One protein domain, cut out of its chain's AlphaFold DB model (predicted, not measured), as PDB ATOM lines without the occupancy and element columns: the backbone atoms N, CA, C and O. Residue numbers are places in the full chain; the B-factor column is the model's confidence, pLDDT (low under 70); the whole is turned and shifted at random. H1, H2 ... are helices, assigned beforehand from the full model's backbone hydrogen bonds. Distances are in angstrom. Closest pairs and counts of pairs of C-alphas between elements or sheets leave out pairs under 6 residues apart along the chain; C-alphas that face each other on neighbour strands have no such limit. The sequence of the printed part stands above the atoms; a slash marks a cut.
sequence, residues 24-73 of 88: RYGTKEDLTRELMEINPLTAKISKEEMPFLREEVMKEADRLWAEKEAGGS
ATOM      1  N   ARG A  24      21.196 176.128 -13.454       78.62
ATOM      2  CA  ARG A  24      20.609 177.449 -13.721       78.62
ATOM      3  C   ARG A  24      19.569 177.470 -14.848       78.62
ATOM      4  O   ARG A  24      18.702 178.337 -14.847       78.62
ATOM      5  N   TYR A  25      19.652 176.539 -15.795       86.88
ATOM      6  CA  TYR A  25      18.795 176.520 -16.983       86.88
ATOM      7  C   TYR A  25      17.674 175.493 -16.835       86.88
ATOM      8  O   TYR A  25      17.930 174.281 -16.903       86.88
ATOM      9  N   GLY A  26      16.447 175.991 -16.650       86.38
ATOM     10  CA  GLY A  26      15.235 175.178 -16.568       86.38
ATOM     11  C   GLY A  26      14.795 174.660 -17.936       86.38
ATOM     12  O   GLY A  26      14.372 173.510 -18.040       86.38
ATOM     13  N   THR A  27      14.967 175.464 -18.989       93.25
ATOM     14  CA  THR A  27      14.682 175.067 -20.376       93.25
ATOM     15  C   THR A  27      15.794 175.469 -21.349       93.25
ATOM     16  O   THR A  27      16.689 176.253 -21.018       93.25
ATOM     17  N   LYS A  28      15.730 174.948 -22.581       94.88
ATOM     18  CA  LYS A  28      16.626 175.355 -23.670       94.88
ATOM     19  C   LYS A  28      16.464 176.837 -24.006       94.88
ATOM     20  O   LYS A  28      17.438 177.510 -24.312       94.88
ATOM     21  N   GLU A  29      15.250 177.370 -23.920       95.94
ATOM     22  CA  GLU A  29      14.967 178.784 -24.174       95.94
ATOM     23  C   GLU A  29      15.661 179.694 -23.156       95.94
ATOM     24  O   GLU A  29      16.121 180.774 -23.530       95.94
ATOM     25  N   ASP A  30      15.785 179.259 -21.896       94.25
ATOM     26  CA  ASP A  30      16.577 179.979 -20.893       94.25
ATOM     27  C   ASP A  30      18.052 180.050 -21.295       94.25
ATOM     28  O   ASP A  30      18.650 181.125 -21.239       94.25
ATOM     29  N   LEU A  31      18.612 178.925 -21.757       95.25
ATOM     30  CA  LEU A  31      19.988 178.850 -22.247       95.25
ATOM     31  C   LEU A  31      20.196 179.741 -23.476       95.25
ATOM     32  O   LEU A  31      21.111 180.560 -23.490       95.25
ATOM     33  N   THR A  32      19.333 179.638 -24.489       96.94
ATOM     34  CA  THR A  32      19.405 180.457 -25.710       96.94
ATOM     35  C   THR A  32      19.343 181.950 -25.389       96.94
ATOM     36  O   THR A  32      20.090 182.743 -25.966       96.94
ATOM     37  N   ARG A  33      18.464 182.350 -24.459       95.75
ATOM     38  CA  ARG A  33      18.331 183.746 -24.026       95.75
ATOM     39  C   ARG A  33      19.615 184.246 -23.372       95.75
ATOM     40  O   ARG A  33      20.095 185.309 -23.757       95.75
ATOM     41  N   GLU A  34      20.174 183.487 -22.430       94.62
ATOM     42  CA  GLU A  34      21.411 183.877 -21.747       94.62
ATOM     43  C   GLU A  34      22.601 183.910 -22.709       94.62
ATOM     44  O   GLU A  34      23.337 184.895 -22.717       94.62
ATOM     45  N   LEU A  35      22.750 182.902 -23.576       95.62
ATOM     46  CA  LEU A  35      23.790 182.885 -24.607       95.62
ATOM     47  C   LEU A  35      23.722 184.129 -25.486       95.62
ATOM     48  O   LEU A  35      24.760 184.695 -25.797       95.62
ATOM     49  N   MET A  36      22.524 184.585 -25.856       96.06
ATOM     50  CA  MET A  36      22.365 185.825 -26.611       96.06
ATOM     51  C   MET A  36      22.747 187.058 -25.780       96.06
ATOM     52  O   MET A  36      23.440 187.938 -26.283       96.06
ATOM     53  N   GLU A  37      22.314 187.131 -24.521       94.94
ATOM     54  CA  GLU A  37      22.530 188.281 -23.633       94.94
ATOM     55  C   GLU A  37      24.012 188.518 -23.314       94.94
ATOM     56  O   GLU A  37      24.479 189.658 -23.342       94.94
ATOM     57  N   ILE A  38      24.769 187.451 -23.054       93.62
ATOM     58  CA  ILE A  38      26.188 187.556 -22.688       93.62
ATOM     59  C   ILE A  38      27.120 187.580 -23.903       93.62
ATOM     60  O   ILE A  38      28.329 187.770 -23.743       93.62
ATOM     61  N   ASN A  39      26.600 187.370 -25.118       95.62
ATOM     62  CA  ASN A  39      27.440 187.299 -26.306       95.62
ATOM     63  C   ASN A  39      27.992 188.688 -26.660       95.62
ATOM     64  O   ASN A  39      27.230 189.577 -27.053       95.62
ATOM     65  N   PRO A  40      29.322 188.890 -26.615       94.62
ATOM     66  CA  PRO A  40      29.927 190.193 -26.872       94.62
ATOM     67  C   PRO A  40      29.756 190.671 -28.321       94.62
ATOM     68  O   PRO A  40      29.987 191.848 -28.601       94.62
ATOM     69  N   LEU A  41      29.380 189.785 -29.251       94.94
ATOM     70  CA  LEU A  41      29.101 190.151 -30.638       94.94
ATOM     71  C   LEU A  41      27.835 190.997 -30.770       94.94
ATOM     72  O   LEU A  41      27.774 191.821 -31.675       94.94
ATOM     73  N   THR A  42      26.871 190.880 -29.850       93.06
ATOM     74  CA  THR A  42      25.624 191.669 -29.891       93.06
ATOM     75  C   THR A  42      25.863 193.178 -29.905       93.06
ATOM     76  O   THR A  42      25.090 193.915 -30.508       93.06
ATOM     77  N   ALA A  43      26.958 193.636 -29.291       93.56
ATOM     78  CA  ALA A  43      27.361 195.039 -29.261       93.56
ATOM     79  C   ALA A  43      28.210 195.475 -30.473       93.56
ATOM     80  O   ALA A  43      28.545 196.654 -30.585       93.56
ATOM     81  N   LYS A  44      28.621 194.542 -31.339       95.06
ATOM     82  CA  LYS A  44      29.622 194.775 -32.396       95.06
ATOM     83  C   LYS A  44      29.103 194.564 -33.811       95.06
ATOM     84  O   LYS A  44      29.701 195.106 -34.735       95.06
ATOM     85  N   ILE A  45      28.052 193.770 -33.979       95.06
ATOM     86  CA  ILE A  45      27.504 193.440 -35.295       95.06
ATOM     87  C   ILE A  45      26.400 194.412 -35.706       95.06
ATOM     88  O   ILE A  45      25.761 195.055 -34.866       95.06
ATOM     89  N   SER A  46      26.160 194.511 -37.009       96.31
ATOM     90  CA  SER A  46      25.091 195.338 -37.555       96.31
ATOM     91  C   SER A  46      23.702 194.722 -37.323       96.31
ATOM     92  O   SER A  46      23.546 193.572 -36.899       96.31
ATOM     93  N   LYS A  47      22.646 195.488 -37.628       94.81
ATOM     94  CA  LYS A  47      21.267 194.975 -37.567       94.81
ATOM     95  C   LYS A  47      21.015 193.888 -38.609       94.81
ATOM     96  O   LYS A  47      20.234 192.979 -38.351       94.81
ATOM     97  N   GLU A  48      21.672 193.986 -39.758       96.94
ATOM     98  CA  GLU A  48      21.600 193.030 -40.863       96.94
ATOM     99  C   GLU A  48      22.322 191.718 -40.524       96.94
ATOM    100  O   GLU A  48      21.913 190.660 -40.991       96.94
ATOM    101  N   GLU A  49      23.353 191.771 -39.676       96.62
ATOM    102  CA  GLU A  49      24.108 190.601 -39.207       96.62
ATOM    103  C   GLU A  49      23.433 189.883 -38.023       96.62
ATOM    104  O   GLU A  49      23.649 188.693 -37.786       96.62
ATOM    105  N   MET A  50      22.572 190.588 -37.282       95.88
ATOM    106  CA  MET A  50      21.883 190.076 -36.093       95.88
ATOM    107  C   MET A  50      21.100 188.764 -36.309       95.88
ATOM    108  O   MET A  50      21.128 187.916 -35.414       95.88
ATOM    109  N   PRO A  51      20.401 188.539 -37.442       97.31
ATOM    110  CA  PRO A  51      19.744 187.260 -37.710       97.31
ATOM    111  C   PRO A  51      20.726 186.086 -37.795       97.31
ATOM    112  O   PRO A  51      20.425 185.021 -37.261       97.31
ATOM    113  N   PHE A  52      21.909 186.289 -38.382       96.81
ATOM    114  CA  PHE A  52      22.936 185.248 -38.478       96.81
ATOM    115  C   PHE A  52      23.485 184.890 -37.098       96.81
ATOM    116  O   PHE A  52      23.614 183.714 -36.772       96.81
ATOM    117  N   LEU A  53      23.718 185.888 -36.237       96.44
ATOM    118  CA  LEU A  53      24.107 185.626 -34.849       96.44
ATOM    119  C   LEU A  53      23.047 184.801 -34.108       96.44
ATOM    120  O   LEU A  53      23.394 183.876 -33.379       96.44
ATOM    121  N   ARG A  54      21.759 185.119 -34.290       96.62
ATOM    122  CA  ARG A  54      20.667 184.362 -33.656       96.62
ATOM    123  C   ARG A  54      20.648 182.908 -34.108       96.62
ATOM    124  O   ARG A  54      20.460 182.037 -33.268       96.62
ATOM    125  N   GLU A  55      20.853 182.652 -35.397       97.81
ATOM    126  CA  GLU A  55      20.923 181.290 -35.932       97.81
ATOM    127  C   GLU A  55      22.069 180.497 -35.289       97.81
ATOM    128  O   GLU A  55      21.860 179.382 -34.815       97.81
ATOM    129  N   GLU A  56      23.258 181.093 -35.198       97.62
ATOM    130  CA  GLU A  56      24.419 180.442 -34.584       97.62
ATOM    131  C   GLU A  56      24.223 180.206 -33.079       97.62
ATOM    132  O   GLU A  56      24.547 179.132 -32.574       97.62
ATOM    133  N   VAL A  57      23.617 181.159 -32.362       97.75
ATOM    134  CA  VAL A  57      23.265 180.984 -30.943       97.75
ATOM    135  C   VAL A  57      22.249 179.855 -30.758       97.75
ATOM    136  O   VAL A  57      22.388 179.067 -29.825       97.75
ATOM    137  N   MET A  58      21.252 179.738 -31.639       97.94
ATOM    138  CA  MET A  58      20.280 178.643 -31.586       97.94
ATOM    139  C   MET A  58      20.937 177.283 -31.841       97.94
ATOM    140  O   MET A  58      20.680 176.350 -31.084       97.94
ATOM    141  N   LYS A  59      21.820 177.175 -32.844       98.31
ATOM    142  CA  LYS A  59      22.573 175.939 -33.120       98.31
ATOM    143  C   LYS A  59      23.423 175.514 -31.928       98.31
ATOM    144  O   LYS A  59      23.443 174.338 -31.574       98.31
ATOM    145  N   GLU A  60      24.109 176.464 -31.299       97.75
ATOM    146  CA  GLU A  60      24.933 176.168 -30.130       97.75
ATOM    147  C   GLU A  60      24.076 175.786 -28.917       97.75
ATOM    148  O   GLU A  60      24.398 174.828 -28.217       97.75
ATOM    149  N   ALA A  61      22.944 176.460 -28.702       97.44
ATOM    150  CA  ALA A  61      21.998 176.087 -27.656       97.44
ATOM    151  C   ALA A  61      21.437 174.672 -27.867       97.44
ATOM    152  O   ALA A  61      21.372 173.903 -26.910       97.44
ATOM    153  N   ASP A  62      21.086 174.301 -29.104       98.12
ATOM    154  CA  ASP A  62      20.648 172.943 -29.449       98.12
ATOM    155  C   ASP A  62      21.737 171.908 -29.145       98.12
ATOM    156  O   ASP A  62      21.459 170.883 -28.521       98.12
ATOM    157  N   ARG A  63      22.989 172.191 -29.530       98.31
ATOM    158  CA  ARG A  63      24.137 171.309 -29.275       98.31
ATOM    159  C   ARG A  63      24.362 171.090 -27.777       98.31
ATOM    160  O   ARG A  63      24.450 169.947 -27.331       98.31
ATOM    161  N   LEU A  64      24.447 172.177 -27.009       96.69
ATOM    162  CA  LEU A  64      24.672 172.145 -25.561       96.69
ATOM    163  C   LEU A  64      23.517 171.454 -24.827       96.69
ATOM    164  O   LEU A  64      23.740 170.693 -23.886       96.69
ATOM    165  N   TRP A  65      22.279 171.703 -25.258       96.19
ATOM    166  CA  TRP A  65      21.106 171.095 -24.643       96.19
ATOM    167  C   TRP A  65      21.034 169.593 -24.915       96.19
ATOM    168  O   TRP A  65      20.833 168.821 -23.982       96.19
ATOM    169  N   ALA A  66      21.284 169.166 -26.155       97.12
ATOM    170  CA  ALA A  66      21.314 167.749 -26.507       97.12
ATOM    171  C   ALA A  66      22.400 166.985 -25.730       97.12
ATOM    172  O   ALA A  66      22.159 165.881 -25.245       97.12
ATOM    173  N   GLU A  67      23.587 167.576 -25.567       96.94
ATOM    174  CA  GLU A  67      24.667 166.971 -24.782       96.94
ATOM    175  C   GLU A  67      24.299 166.866 -23.289       96.94
ATOM    176  O   GLU A  67      24.555 165.833 -22.669       96.94
ATOM    177  N   LYS A  68      23.613 167.872 -22.725       93.31
ATOM    178  CA  LYS A  68      23.049 167.806 -21.365       93.31
ATOM    179  C   LYS A  68      22.002 166.694 -21.232       93.31
ATOM    180  O   LYS A  68      22.042 165.928 -20.274       93.31
ATOM    181  N   GLU A  69      21.068 166.582 -22.178       93.88
ATOM    182  CA  GLU A  69      20.024 165.543 -22.170       93.88
ATOM    183  C   GLU A  69      20.600 164.129 -22.324       93.88
ATOM    184  O   GLU A  69      20.061 163.177 -21.762       93.88
ATOM    185  N   ALA A  70      21.739 163.992 -23.007       96.75
ATOM    186  CA  ALA A  70      22.500 162.748 -23.087       96.75
ATOM    187  C   ALA A  70      23.256 162.392 -21.785       96.75
ATOM    188  O   ALA A  70      23.949 161.375 -21.741       96.75
ATOM    189  N   GLY A  71      23.134 163.203 -20.728       93.50
ATOM    190  CA  GLY A  71      23.816 163.013 -19.445       93.50
ATOM    191  C   GLY A  71      25.223 163.610 -19.386       93.50
ATOM    192  O   GLY A  71      25.949 163.353 -18.425       93.50
ATOM    193  N   GLY A  72      25.621 164.390 -20.394       93.81
ATOM    194  CA  GLY A  72      26.840 165.190 -20.363       93.81
ATOM    195  C   GLY A  72      26.703 166.433 -19.480       93.81
ATOM    196  O   GLY A  72      25.619 166.791 -19.016       93.81
ATOM    197  N   SER A  73      27.823 167.124 -19.278       93.62
ATOM    198  CA  SER A  73      27.922 168.331 -18.447       93.62
ATOM    199  C   SER A  73      28.527 169.538 -19.192       93.62
ATOM    200  O   SER A  73      29.425 170.205 -18.679       93.62
TER     201      SER A  73
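What this domain is: This is residues 24 to 73 of the 88 residues of a protein of Ixodes scapularis (UniProt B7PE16). One long helix, H3, makes the length of a short rod, and the shorter helix H1 crosses it at a slant. The small helix H2 and the link after it make the turn at one end, where the chain folds back. The printed part has 50 residues, with three named helices in the order H1, H2, H3 and no named strand: all helix. It is only just loose, close to compact, with a radius of gyration of the C-alphas of 11.9 A and spans of 37 by 18 by 14 A.

Where its parts are: H1, residues 28 to 38, begins at C-alpha 28 (16.626, 175.355, -23.670) and measures 15.5 A. H2, residues 40 to 43, measures 6.0 A. H3, residues 50 to 69, measures 28.3 A and ends at C-alpha 69 (20.024, 165.543, -22.170).

How they stand to each other: H1 and H3 touch, the closest C-alphas being those of Thr 32 and Ala 61, 5.4 A apart. They run opposite ways at a steep tilt of 49 degrees. H2 and H3 only just touch, with 3 pairs of C-alphas within 8 A, H3 with residues 50 to 53 alone; Thr 42 and Met 50 have the closest C-alphas, 7.4 A. In H1 and H3 every O i to N i+4 pair is within hydrogen-bond range; H2 is too short for one.

The domain as a whole: The C-alphas farthest apart, of Ser 46 and Gly 71, are 37.1 A apart. The printed part has no cut, no link is long, and no printed residue is under 70 in pLDDT.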